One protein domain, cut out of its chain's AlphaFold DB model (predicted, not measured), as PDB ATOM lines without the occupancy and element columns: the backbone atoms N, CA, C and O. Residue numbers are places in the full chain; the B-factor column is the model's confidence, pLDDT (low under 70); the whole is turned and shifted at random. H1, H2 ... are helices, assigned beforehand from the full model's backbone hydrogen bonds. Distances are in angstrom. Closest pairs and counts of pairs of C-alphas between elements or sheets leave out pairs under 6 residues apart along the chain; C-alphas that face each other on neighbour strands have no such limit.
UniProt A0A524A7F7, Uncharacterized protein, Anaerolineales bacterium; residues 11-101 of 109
ATOM      1  N   ALA A  11     151.073  78.009 121.499       90.62
ATOM      2  CA  ALA A  11     151.948  79.182 121.516       90.62
ATOM      3  C   ALA A  11     152.925  79.210 120.323       90.62
ATOM      4  O   ALA A  11     153.066  80.254 119.688       90.62
ATOM      5  N   SER A  12     153.551  78.076 119.977       90.75
ATOM      6  CA  SER A  12     154.510  78.024 118.862       90.75
ATOM      7  C   SER A  12     153.839  78.286 117.519       90.75
ATOM      8  O   SER A  12     154.327  79.091 116.731       90.75
ATOM      9  N   GLU A  13     152.693  77.660 117.272       92.44
ATOM     10  CA  GLU A  13     151.978  77.766 116.000       92.44
ATOM     11  C   GLU A  13     151.390  79.167 115.796       92.44
ATOM     12  O   GLU A  13     151.422  79.719 114.692       92.44
ATOM     13  N   LEU A  14     150.895  79.789 116.872       93.00
ATOM     14  CA  LEU A  14     150.448  81.180 116.830       93.00
ATOM     15  C   LEU A  14     151.616  82.117 116.514       93.00
ATOM     16  O   LEU A  14     151.480  82.993 115.661       93.00
ATOM     17  N   MET A  15     152.778  81.910 117.134       92.44
ATOM     18  CA  MET A  15     153.953  82.735 116.859       92.44
ATOM     19  C   MET A  15     154.544  82.489 115.461       92.44
ATOM     20  O   MET A  15     154.999  83.435 114.829       92.44
ATOM     21  N   GLU A  16     154.483  81.268 114.925       94.62
ATOM     22  CA  GLU A  16     154.808  80.987 113.514       94.62
ATOM     23  C   GLU A  16     153.881  81.740 112.557       94.62
ATOM     24  O   GLU A  16     154.337  82.310 111.566       94.62
ATOM     25  N   THR A  17     152.588  81.805 112.878       95.56
ATOM     26  CA  THR A  17     151.616  82.574 112.089       95.56
ATOM     27  C   THR A  17     151.916  84.075 112.155       95.56
ATOM     28  O   THR A  17     151.793  84.778 111.152       95.56
ATOM     29  N   VAL A  18     152.342  84.580 113.318       94.81
ATOM     30  CA  VAL A  18     152.788  85.972 113.481       94.81
ATOM     31  C   VAL A  18     154.037  86.252 112.645       94.81
ATOM     32  O   VAL A  18     154.082  87.273 111.964       94.81
ATOM     33  N   ASP A  19     155.026  85.358 112.655       94.19
ATOM     34  CA  ASP A  19     156.253  85.528 111.870       94.19
ATOM     35  C   ASP A  19     155.956  85.547 110.362       94.19
ATOM     36  O   ASP A  19     156.475  86.404 109.644       94.19
ATOM     37  N   ALA A  20     155.060  84.671 109.890       96.50
ATOM     38  CA  ALA A  20     154.590  84.683 108.505       96.50
ATOM     39  C   ALA A  20     153.867  85.996 108.153       96.50
ATOM     40  O   ALA A  20     154.149  86.604 107.123       96.50
ATOM     41  N   PHE A  21     152.990  86.481 109.040       96.38
ATOM     42  CA  PHE A  21     152.328  87.773 108.861       96.38
ATOM     43  C   PHE A  21     153.328  88.932 108.766       96.38
ATOM     44  O   PHE A  21     153.167  89.793 107.904       96.38
ATOM     45  N   LEU A  22     154.343  88.980 109.636       95.56
ATOM     46  CA  LEU A  22     155.349  90.045 109.608       95.56
ATOM     47  C   LEU A  22     156.133  90.033 108.295       95.56
ATOM     48  O   LEU A  22     156.321  91.091 107.700       95.56
ATOM     49  N   PHE A  23     156.528  88.847 107.827       96.19
ATOM     50  CA  PHE A  23     157.211  88.688 106.547       96.19
ATOM     51  C   PHE A  23     156.378  89.251 105.386       96.19
ATOM     52  O   PHE A  23     156.866  90.077 104.611       96.19
ATOM     53  N   ASP A  24     155.100  88.871 105.303       97.38
ATOM     54  CA  ASP A  24     154.190  89.360 104.263       97.38
ATOM     55  C   ASP A  24     153.915  90.866 104.401       97.38
ATOM     56  O   ASP A  24     153.853  91.599 103.408       97.38
ATOM     57  N   TYR A  25     153.771  91.353 105.636       95.69
ATOM     58  CA  TYR A  25     153.559  92.767 105.920       95.69
ATOM     59  C   TYR A  25     154.739  93.610 105.434       95.69
ATOM     60  O   TYR A  25     154.527  94.592 104.720       95.69
ATOM     61  N   GLU A  26     155.971  93.224 105.773       96.12
ATOM     62  CA  GLU A  26     157.179  93.944 105.364       96.12
ATOM     63  C   GLU A  26     157.403  93.877 103.849       96.12
ATOM     64  O   GLU A  26     157.812  94.869 103.242       96.12
ATOM     65  N   ALA A  27     157.051  92.758 103.207       96.88
ATOM     66  CA  ALA A  27     157.095  92.630 101.752       96.88
ATOM     67  C   ALA A  27     156.156  93.625 101.039       96.88
ATOM     68  O   ALA A  27     156.477  94.112  99.954       96.88
ATOM     69  N   VAL A  28     155.005  93.952 101.641       96.62
ATOM     70  CA  VAL A  28     154.004  94.866 101.059       96.62
ATOM     71  C   VAL A  28     154.216  96.324 101.477       96.62
ATOM     72  O   VAL A  28     153.938  97.238 100.698       96.62
ATOM     73  N   ARG A  29     154.641  96.569 102.720       94.81
ATOM     74  CA  ARG A  29     154.674  97.906 103.341       94.81
ATOM     75  C   ARG A  29     156.078  98.464 103.549       94.81
ATOM     76  O   ARG A  29     156.192  99.648 103.859       94.81
ATOM     77  N   GLY A  30     157.111  97.661 103.319       94.75
ATOM     78  CA  GLY A  30     158.487  97.987 103.672       94.75
ATOM     79  C   GLY A  30     158.847  97.531 105.092       94.75
ATOM     80  O   GLY A  30     157.969  97.120 105.852       94.75
ATOM     81  N   PRO A  31     160.141  97.581 105.440       94.50
ATOM     82  CA  PRO A  31     160.652  97.064 106.706       94.50
ATOM     83  C   PRO A  31     160.087  97.813 107.920       94.50
ATOM     84  O   PRO A  31     159.793  99.008 107.861       94.50
ATOM     85  N   LEU A  32     159.972  97.115 109.049       93.75
ATOM     86  CA  LEU A  32     159.631  97.707 110.338       93.75
ATOM     87  C   LEU A  32     160.903  98.279 110.978       93.75
ATOM     88  O   LEU A  32     161.723  97.553 111.533       93.75
ATOM     89  N   ASP A  33     161.052  99.603 110.910       90.12
ATOM     90  CA  ASP A  33     162.302 100.325 111.218       90.12
ATOM     91  C   ASP A  33     162.843 100.161 112.648       90.12
ATOM     92  O   ASP A  33     163.993 100.508 112.927       90.12
ATOM     93  N   ASN A  34     162.016  99.709 113.592       91.12
ATOM     94  CA  ASN A  34     162.414  99.541 114.983       91.12
ATOM     95  C   ASN A  34     161.555  98.500 115.713       91.12
ATOM     96  O   ASN A  34     160.471  98.107 115.272       91.12
ATOM     97  N   GLU A  35     162.046  98.093 116.882       90.69
ATOM     98  CA  GLU A  35     161.393  97.120 117.757       90.69
ATOM     99  C   GLU A  35     159.988  97.561 118.191       90.69
ATOM    100  O   GLU A  35     159.077  96.740 118.246       90.69
ATOM    101  N   PHE A  36     159.766  98.857 118.421       92.19
ATOM    102  CA  PHE A  36     158.452  99.372 118.806       92.19
ATOM    103  C   PHE A  36     157.398  99.137 117.712       92.19
ATOM    104  O   PHE A  36     156.325  98.600 117.994       92.19
ATOM    105  N   HIS A  37     157.706  99.466 116.453       93.69
ATOM    106  CA  HIS A  37     156.824  99.193 115.315       93.69
ATOM    107  C   HIS A  37     156.598  97.692 115.122       93.69
ATOM    108  O   HIS A  37     155.469  97.272 114.861       93.69
ATOM    109  N   ARG A  38     157.641  96.879 115.316       92.81
ATOM    110  CA  ARG A  38     157.540  95.418 115.265       92.81
ATOM    111  C   ARG A  38     156.583  94.877 116.333       92.81
ATOM    112  O   ARG A  38     155.671  94.121 116.003       92.81
ATOM    113  N   CYS A  39     156.715  95.317 117.582       92.25
ATOM    114  CA  CYS A  39     155.824  94.936 118.681       92.25
ATOM    115  C   CYS A  39     154.374  95.388 118.447       92.25
ATOM    116  O   CYS A  39     153.445  94.631 118.729       92.25
ATOM    117  N   LEU A  40     154.158  96.588 117.895       94.56
ATOM    118  CA  LEU A  40     152.818  97.054 117.529       94.56
ATOM    119  C   LEU A  40     152.189  96.195 116.428       94.56
ATOM    120  O   LEU A  40     151.020  95.828 116.542       94.56
ATOM    121  N   ALA A  41     152.952  95.846 115.390       94.38
ATOM    122  CA  ALA A  41     152.479  94.984 114.312       94.38
ATOM    123  C   ALA A  41     152.089  93.593 114.837       94.38
ATOM    124  O   ALA A  41     151.013  93.096 114.506       94.38
ATOM    125  N   VAL A  42     152.902  93.006 115.722       94.31
ATOM    126  CA  VAL A  42     152.574  91.738 116.394       94.31
ATOM    127  C   VAL A  42     151.323  91.863 117.259       94.31
ATOM    128  O   VAL A  42     150.418  91.041 117.142       94.31
ATOM    129  N   SER A  43     151.232  92.897 118.099       94.31
ATOM    130  CA  SER A  43     150.061  93.122 118.955       94.31
ATOM    131  C   SER A  43     148.777  93.257 118.130       94.31
ATOM    132  O   SER A  43     147.754  92.652 118.460       94.31
ATOM    133  N   TYR A  44     148.844  93.984 117.013       94.94
ATOM    134  CA  TYR A  44     147.736  94.110 116.079       94.94
ATOM    135  C   TYR A  44     147.364  92.764 115.444       94.94
ATOM    136  O   TYR A  44     146.188  92.397 115.443       94.94
ATOM    137  N   ALA A  45     148.350  92.003 114.957       95.62
ATOM    138  CA  ALA A  45     148.135  90.687 114.362       95.62
ATOM    139  C   ALA A  45     147.457  89.724 115.343       95.62
ATOM    140  O   ALA A  45     146.454  89.106 114.996       95.62
ATOM    141  N   LEU A  46     147.932  89.665 116.591       95.25
ATOM    142  CA  LEU A  46     147.321  88.865 117.655       95.25
ATOM    143  C   LEU A  46     145.871  89.288 117.926       95.25
ATOM    144  O   LEU A  46     144.994  88.439 118.085       95.25
ATOM    145  N   GLY A  47     145.590  90.595 117.929       95.88
ATOM    146  CA  GLY A  47     144.229  91.117 118.061       95.88
ATOM    147  C   GLY A  47     143.307  90.681 116.917       95.88
ATOM    148  O   GLY A  47     142.168  90.278 117.160       95.88
ATOM    149  N   VAL A  48     143.797  90.711 115.675       96.38
ATOM    150  CA  VAL A  48     143.058  90.217 114.501       96.38
ATOM    151  C   VAL A  48     142.842  88.704 114.584       96.38
ATOM    152  O   VAL A  48     141.721  88.243 114.382       96.38
ATOM    153  N   MET A  49     143.871  87.934 114.941       95.56
ATOM    154  CA  MET A  49     143.773  86.479 115.109       95.56
ATOM    155  C   MET A  49     142.734  86.103 116.161       95.56
ATOM    156  O   MET A  49     141.896  85.246 115.895       95.56
ATOM    157  N   ARG A  50     142.723  86.782 117.315       95.88
ATOM    158  CA  ARG A  50     141.710  86.568 118.355       95.88
ATOM    159  C   ARG A  50     140.297  86.767 117.812       95.88
ATOM    160  O   ARG A  50     139.460  85.892 117.974       95.88
ATOM    161  N   ARG A  51     140.049  87.873 117.101       96.69
ATOM    162  CA  ARG A  51     138.734  88.135 116.493       96.69
ATOM    163  C   ARG A  51     138.335  87.067 115.476       96.69
ATOM    164  O   ARG A  51     137.160  86.725 115.393       96.69
ATOM    165  N   ASN A  52     139.292  86.554 114.707       96.50
ATOM    166  CA  ASN A  52     139.039  85.476 113.755       96.50
ATOM    167  C   ASN A  52     138.698  84.165 114.473       96.50
ATOM    168  O   ASN A  52     137.754  83.496 114.070       96.50
ATOM    169  N   ILE A  53     139.427  83.814 115.538       94.94
ATOM    170  CA  ILE A  53     139.144  82.634 116.369       94.94
ATOM    171  C   ILE A  53     137.738  82.731 116.961       94.94
ATOM    172  O   ILE A  53     136.965  81.783 116.833       94.94
ATOM    173  N   ASP A  54     137.388  83.885 117.536       95.06
ATOM    174  CA  ASP A  54     136.061  84.128 118.101       95.06
ATOM    175  C   ASP A  54     134.981  83.917 117.028       95.06
ATOM    176  O   ASP A  54     134.088  83.093 117.217       95.06
ATOM    177  N   ALA A  55     135.122  84.551 115.858       96.12
ATOM    178  CA  ALA A  55     134.163  84.434 114.759       96.12
ATOM    179  C   ALA A  55     134.036  83.004 114.200       96.12
ATOM    180  O   ALA A  55     132.935  82.566 113.864       96.12
ATOM    181  N   ILE A  56     135.147  82.264 114.097       95.00
ATOM    182  CA  ILE A  56     135.139  80.855 113.679       95.00
ATOM    183  C   ILE A  56     134.369  80.018 114.697       95.00
ATOM    184  O   ILE A  56     133.525  79.209 114.316       95.00
ATOM    185  N   TRP A  57     134.639  80.216 115.987       94.06
ATOM    186  CA  TRP A  57     133.975  79.470 117.048       94.06
ATOM    187  C   TRP A  57     132.479  79.797 117.115       94.06
ATOM    188  O   TRP A  57     131.672  78.876 117.200       94.06
ATOM    189  N   ASP A  58     132.102  81.074 116.994       92.50
ATOM    190  CA  ASP A  58     130.700  81.504 116.904       92.50
ATOM    191  C   ASP A  58     129.980  80.781 115.769       92.50
ATOM    192  O   ASP A  58     128.946  80.150 115.978       92.50
ATOM    193  N   ARG A  59     130.567  80.800 114.569       94.81
ATOM    194  CA  ARG A  59     129.949  80.163 113.409       94.81
ATOM    195  C   ARG A  59     129.839  78.649 113.574       94.81
ATOM    196  O   ARG A  59     128.832  78.078 113.167       94.81
ATOM    197  N   LEU A  60     130.848  77.999 114.159       92.56
ATOM    198  CA  LEU A  60     130.799  76.565 114.451       92.56
ATOM    199  C   LEU A  60     129.700  76.231 115.462       92.56
ATOM    200  O   LEU A  60     129.009  75.237 115.279       92.56
ATOM    201  N   ALA A  61     129.501  77.055 116.490       91.88
ATOM    202  CA  ALA A  61     128.481  76.819 117.511       91.88
ATOM    203  C   ALA A  61     127.045  76.806 116.952       91.88
ATOM    204  O   ALA A  61     126.157  76.211 117.555       91.88
ATOM    205  N   GLU A  62     126.816  77.414 115.786       92.69
ATOM    206  CA  GLU A  62     125.524  77.400 115.091       92.69
ATOM    207  C   GLU A  62     125.250  76.092 114.322       92.69
ATOM    208  O   GLU A  62     124.143  75.889 113.819       92.69
ATOM    209  N   GLU A  63     126.239  75.205 114.178       96.25
ATOM    210  CA  GLU A  63     126.082  73.975 113.403       96.25
ATOM    211  C   GLU A  63     125.168  72.960 114.102       96.25
ATOM    212  O   GLU A  63     125.319  72.632 115.279       96.25
ATOM    213  N   ALA A  64     124.253  72.365 113.330       88.50
ATOM    214  CA  ALA A  64     123.232  71.452 113.847       88.50
ATOM    215  C   ALA A  64     123.799  70.194 114.532       88.50
ATOM    216  O   ALA A  64     123.099  69.555 115.317       88.50
ATOM    217  N   VAL A  65     125.060  69.837 114.256       95.50
ATOM    218  CA  VAL A  65     125.754  68.692 114.869       95.50
ATOM    219  C   VAL A  65     125.848  68.803 116.393       95.50
ATOM    220  O   VAL A  65     125.852  67.780 117.076       95.50
ATOM    221  N   PHE A  66     125.874  70.024 116.931       91.25
ATOM    222  CA  PHE A  66     125.926  70.258 118.373       91.25
ATOM    223  C   PHE A  66     124.548  70.132 119.043       91.25
ATOM    224  O   PHE A  66     124.461  69.963 120.260       91.25
ATOM    225  N   GLY A  67     123.461  70.123 118.262       91.94
ATOM    226  CA  GLY A  67     122.099  69.985 118.768       91.94
ATOM    227  C   GLY A  67     121.783  71.052 119.830       91.94
ATOM    228  O   GLY A  67     121.860  72.237 119.527       91.94
ATOM    229  N   PRO A  68     121.401  70.666 121.063       91.25
ATOM    230  CA  PRO A  68     121.128  71.617 122.142       91.25
ATOM    231  C   PRO A  68     122.385  72.089 122.895       91.25
ATOM    232  O   PRO A  68     122.258  72.915 123.798       91.25
ATOM    233  N   LEU A  69     123.567  71.533 122.605       92.19
ATOM    234  CA  LEU A  69     124.798  71.870 123.315       92.19
ATOM    235  C   LEU A  69     125.415  73.150 122.753       92.19
ATOM    236  O   LEU A  69     125.578  73.295 121.546       92.19
ATOM    237  N   ASP A  70     125.824  74.037 123.654       88.69
ATOM    238  CA  ASP A  70     126.659  75.190 123.334       88.69
ATOM    239  C   ASP A  70     128.133  74.801 123.561       88.69
ATOM    240  O   ASP A  70     128.544  74.639 124.716       88.69
ATOM    241  N   PRO A  71     128.945  74.617 122.502       91.12
ATOM    242  CA  PRO A  71     130.320  74.147 122.644       91.12
ATOM    243  C   PRO A  71     131.214  75.107 123.441       91.12
ATOM    244  O   PRO A  71     132.212  74.659 124.003       91.12
ATOM    245  N   ARG A  72     130.876  76.404 123.528       89.06
ATOM    246  CA  ARG A  72     131.620  77.344 124.381       89.06
ATOM    247  C   ARG A  72     131.352  77.088 125.851       89.06
ATOM    248  O   ARG A  72     132.301  76.993 126.619       89.06
ATOM    249  N   LYS A  73     130.089  76.883 126.223       88.44
ATOM    250  CA  LYS A  73     129.735  76.521 127.602       88.44
ATOM    251  C   LYS A  73     130.338  75.187 128.006       88.44
ATOM    252  O   LYS A  73     130.865  75.076 129.101       88.44
ATOM    253  N   VAL A  74     130.321  74.201 127.107       90.81
ATOM    254  CA  VAL A  74     130.972  72.907 127.362       90.81
ATOM    255  C   VAL A  74     132.464  73.102 127.630       90.81
ATOM    256  O   VAL A  74     132.991  72.526 128.574       90.81
ATOM    257  N   PHE A  75     133.147  73.933 126.836       88.75
ATOM    258  CA  PHE A  75     134.541  74.271 127.111       88.75
ATOM    259  C   PHE A  75     134.699  74.932 128.486       88.75
ATOM    260  O   PHE A  75     135.484  74.439 129.286       88.75
ATOM    261  N   GLU A  76     133.934  75.986 128.784       86.56
ATOM    262  CA  GLU A  76     133.971  76.699 130.072       86.56
ATOM    263  C   GLU A  76     133.750  75.760 131.271       86.56
ATOM    264  O   GLU A  76     134.463  75.858 132.268       86.56
ATOM    265  N   GLU A  77     132.821  74.808 131.160       87.00
ATOM    266  CA  GLU A  77     132.571  73.769 132.165       87.00
ATOM    267  C   GLU A  77     133.751  72.796 132.318       87.00
ATOM    268  O   GLU A  77     134.024  72.335 133.426       87.00
ATOM    269  N   CYS A  78     134.458  72.479 131.227       83.06
ATOM    270  CA  CYS A  78     135.620  71.592 131.248       83.06
ATOM    271  C   CYS A  78     136.870  72.244 131.851       83.06
ATOM    272  O   CYS A  78     137.575  71.574 132.602       83.06
ATOM    273  N   VAL A  79     137.163  73.506 131.523       78.19
ATOM    274  CA  VAL A  79     138.345  74.209 132.064       78.19
ATOM    275  C   VAL A  79     138.100  74.804 133.455       78.19
ATOM    276  O   VAL A  79     139.027  74.861 134.264       78.19
ATOM    277  N   GLY A  80     136.868  75.216 133.780       66.94
ATOM    278  CA  GLY A  80     136.541  75.859 135.059       66.94
ATOM    279  C   GLY A  80     137.458  77.047 135.416       66.94
ATOM    280  O   GLY A  80     138.215  77.559 134.593       66.94
ATOM    281  N   GLU A  81     137.435  77.490 136.678       59.91
ATOM    282  CA  GLU A  81     138.422  78.446 137.221       59.91
ATOM    283  C   GLU A  81     139.717  77.722 137.654       59.91
ATOM    284  O   GLU A  81     140.183  77.858 138.787       59.91
ATOM    285  N   CYS A  82     140.300  76.884 136.791       64.69
ATOM    286  CA  CYS A  82     141.523  76.163 137.136       64.69
ATOM    287  C   CYS A  82     142.752  77.090 137.044       64.69
ATOM    288  O   CYS A  82     143.383  77.254 135.994       64.69
ATOM    289  N   GLU A  83     143.127  77.709 138.169       61.91
ATOM    290  CA  GLU A  83     144.310  78.582 138.266       61.91
ATOM    291  C   GLU A  83     145.612  77.874 137.838       61.91
ATOM    292  O   GLU A  83     146.502  78.503 137.262       61.91
ATOM    293  N   LEU A  84     145.711  76.558 138.067       59.62
ATOM    294  CA  LEU A  84     146.872  75.739 137.697       59.62
ATOM    295  C   LEU A  84     147.050  75.619 136.177       59.62
ATOM    296  O   LEU A  84     148.174  75.739 135.685       59.62
ATOM    297  N   GLU A  85     145.965  75.446 135.423       71.12
ATOM    298  CA  GLU A  85     146.015  75.411 133.955       71.12
ATOM    299  C   GLU A  85     146.388  76.781 133.386       71.12
ATOM    300  O   GLU A  85     147.215  76.882 132.477       71.12
ATOM    301  N   THR A  86     145.872  77.851 133.995       75.38
ATOM    302  CA  THR A  86     146.229  79.227 133.626       75.38
ATOM    303  C   THR A  86     147.712  79.516 133.880       75.38
ATOM    304  O   THR A  86     148.374  80.141 133.048       75.38
ATOM    305  N   ALA A  87     148.261  79.066 135.011       77.19
ATOM    306  CA  ALA A  87     149.679  79.227 135.332       77.19
ATOM    307  C   ALA A  87     150.582  78.416 134.390       77.19
ATOM    308  O   ALA A  87     151.592  78.936 133.911       77.19
ATOM    309  N   SER A  88     150.199  77.173 134.080       80.50
ATOM    310  CA  SER A  88     150.912  76.319 133.123       80.50
ATOM    311  C   SER A  88     150.946  76.950 131.727       80.50
ATOM    312  O   SER A  88     152.017  77.113 131.140       80.50
ATOM    313  N   LEU A  89     149.794  77.432 131.242       83.75
ATOM    314  CA  LEU A  89     149.696  78.117 129.956       83.75
ATOM    315  C   LEU A  89     150.581  79.369 129.906       83.75
ATOM    316  O   LEU A  89     151.300  79.575 128.930       83.75
ATOM    317  N   ARG A  90     150.571  80.195 130.961       86.50
ATOM    318  CA  ARG A  90     151.435  81.386 131.040       86.50
ATOM    319  C   ARG A  90     152.917  81.026 130.992       86.50
ATOM    320  O   ARG A  90     153.671  81.718 130.312       86.50
ATOM    321  N   THR A  91     153.328  79.967 131.687       87.19
ATOM    322  CA  THR A  91     154.716  79.488 131.662       87.19
ATOM    323  C   THR A  91     155.112  79.047 130.258       87.19
ATOM    324  O   THR A  91     156.099  79.559 129.734       87.19
ATOM    325  N   ALA A  92     154.305  78.199 129.613       86.12
ATOM    326  CA  ALA A  92     154.578  77.705 128.263       86.12
ATOM    327  C   ALA A  92     154.639  78.839 127.223       86.12
ATOM    328  O   ALA A  92     155.550  78.890 126.398       86.12
ATOM    329  N   VAL A  93     153.708  79.798 127.287       90.44
ATOM    330  CA  VAL A  93     153.740  80.997 126.431       90.44
ATOM    331  C   VAL A  93     154.995  81.827 126.709       90.44
ATOM    332  O   VAL A  93     155.644  82.291 125.775       90.44
ATOM    333  N   GLY A  94     155.367  82.005 127.978       91.38
ATOM    334  CA  GLY A  94     156.571  82.735 128.361       91.38
ATOM    335  C   GLY A  94     157.853  82.089 127.834       91.38
ATOM    336  O   GLY A  94     158.718  82.789 127.316       91.38
ATOM    337  N   GLU A  95     157.978  80.767 127.932       90.81
ATOM    338  CA  GLU A  95     159.103  80.009 127.371       90.81
ATOM    339  C   GLU A  95     159.202  80.172 125.858       90.81
ATOM    340  O   GLU A  95     160.282  80.454 125.340       90.81
ATOM    341  N   GLU A  96     158.075  80.080 125.157       90.50
ATOM    342  CA  GLU A  96     158.043  80.240 123.708       90.50
ATOM    343  C   GLU A  96     158.443  81.655 123.270       90.50
ATOM    344  O   GLU A  96     159.223  81.834 122.330       90.50
ATOM    345  N   LEU A  97     157.970  82.678 123.986       90.81
ATOM    346  CA  LEU A  97     158.361  84.061 123.727       90.81
ATOM    347  C   LEU A  97     159.853  84.300 124.010       90.81
ATOM    348  O   LEU A  97     160.508  84.975 123.215       90.81
ATOM    349  N   ARG A  98     160.421  83.723 125.081       91.88
ATOM    350  CA  ARG A  98     161.872  83.789 125.360       91.88
ATOM    351  C   ARG A  98     162.693  83.088 124.285       91.88
ATOM    352  O   ARG A  98     163.653  83.663 123.783       91.88
ATOM    353  N   ARG A  99     162.281  81.888 123.859       90.12
ATOM    354  CA  ARG A  99     162.947  81.117 122.795       90.12
ATOM    355  C   ARG A  99     163.079  81.915 121.497       90.12
ATOM    356  O   ARG A  99     164.053  81.753 120.767       90.12
ATOM    357  N   ARG A 100     162.102  82.776 121.212       85.94
ATOM    358  CA  ARG A 100     162.083  83.665 120.042       85.94
ATOM    359  C   ARG A 100     162.714  85.040 120.286       85.94
ATOM    360  O   ARG A 100     162.746  85.853 119.368       85.94
ATOM    361  N   GLY A 101     163.208  85.302 121.495       87.44
ATOM    362  CA  GLY A 101     163.852  86.560 121.874       87.44
ATOM    363  C   GLY A 101     162.892  87.721 122.152       87.44
ATOM    364  O   GLY A 101     163.344  88.857 122.217       87.44
TER     365      GLY A 101
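AT A GLANCE: This is residues 11 to 101 of the 109 residues of an uncharacterized protein of Anaerolineales bacterium (UniProt A0A524A7F7). Four helices make a loose, flat, open frame: long H2 forms one long side, short H3 stands at its far end, and H4 runs back on the opposite side with a gap between it and H2. H1 crosses H2 within the first half of H2, and its first residues reach H4 and close the frame; residues 63 to 68, in the link from H2 to H3, stick out at one end. The printed part has 91 residues with four named helices in the order H1, H2, H3, H4 and no named strand, an all-helix domain. It is loose, with a radius of gyration of the C-alphas of 17.1 A, and spans 51 by 31 by 17 A.

HOW THE PARTS SIT: The longest helix is H2, residues 35 to 61. With its residues 41 to 46 alone it touches residues 18 to 22 of H1, residues 11 to 29; the closest C-alphas, those of Val 18 and Val 42, are 6.5 A apart. H1 and H2 run opposite ways at a steep tilt of 62 degrees. With its residues 57 to 61 alone, H2 only just touches H3, residues 71 to 79, with 3 pairs of C-alphas within 8 A; the closest are those of Ala 61 and Pro 71, 6.1 A apart. H2 and H3 run opposite ways at a steep tilt of 66 degrees. H4, residues 83 to 99, is close to H3 but not clearly touching, about perpendicular at 85 degrees, with the C-alphas of Val 79 and Glu 85 closest at 8.0 A. Residues 92 to 96 of H4 touch residues 11 to 12 of H1; the closest C-alphas, those of Ala 11 and Val 93, are 5.5 A apart. H1 and H4 run the same way at a steep tilt of 45 degrees. H2 and H4 are apart, and so are H1 and H3. In H1, H2, H3 and H4 every O i to N i+4 pair is within hydrogen-bond range.

IN THESE COORDINATES: H2 runs 38.7 A from C-alpha 35 at (161.393, 97.120, 117.757) to C-alpha 61 at (128.481, 76.819, 117.511). H1 begins at C-alpha 11, (151.948, 79.182, 121.516), and is 26.2 A long. H3, nine residues, is 12.4 A long. H4 is 24.4 A long and ends at C-alpha 99, (162.947, 81.117, 122.795).

THE WHOLE: The two C-alphas farthest apart, those of Asp 33 and Pro 68, are 51.4 A from each other. The printed part has no cut. The links H1 to H2 and H3 to H4 are tight, the link H2 to H3 is short, and no link is long. The mean pLDDT of the printed part is 90.1; residues 80 to 84 are under 70.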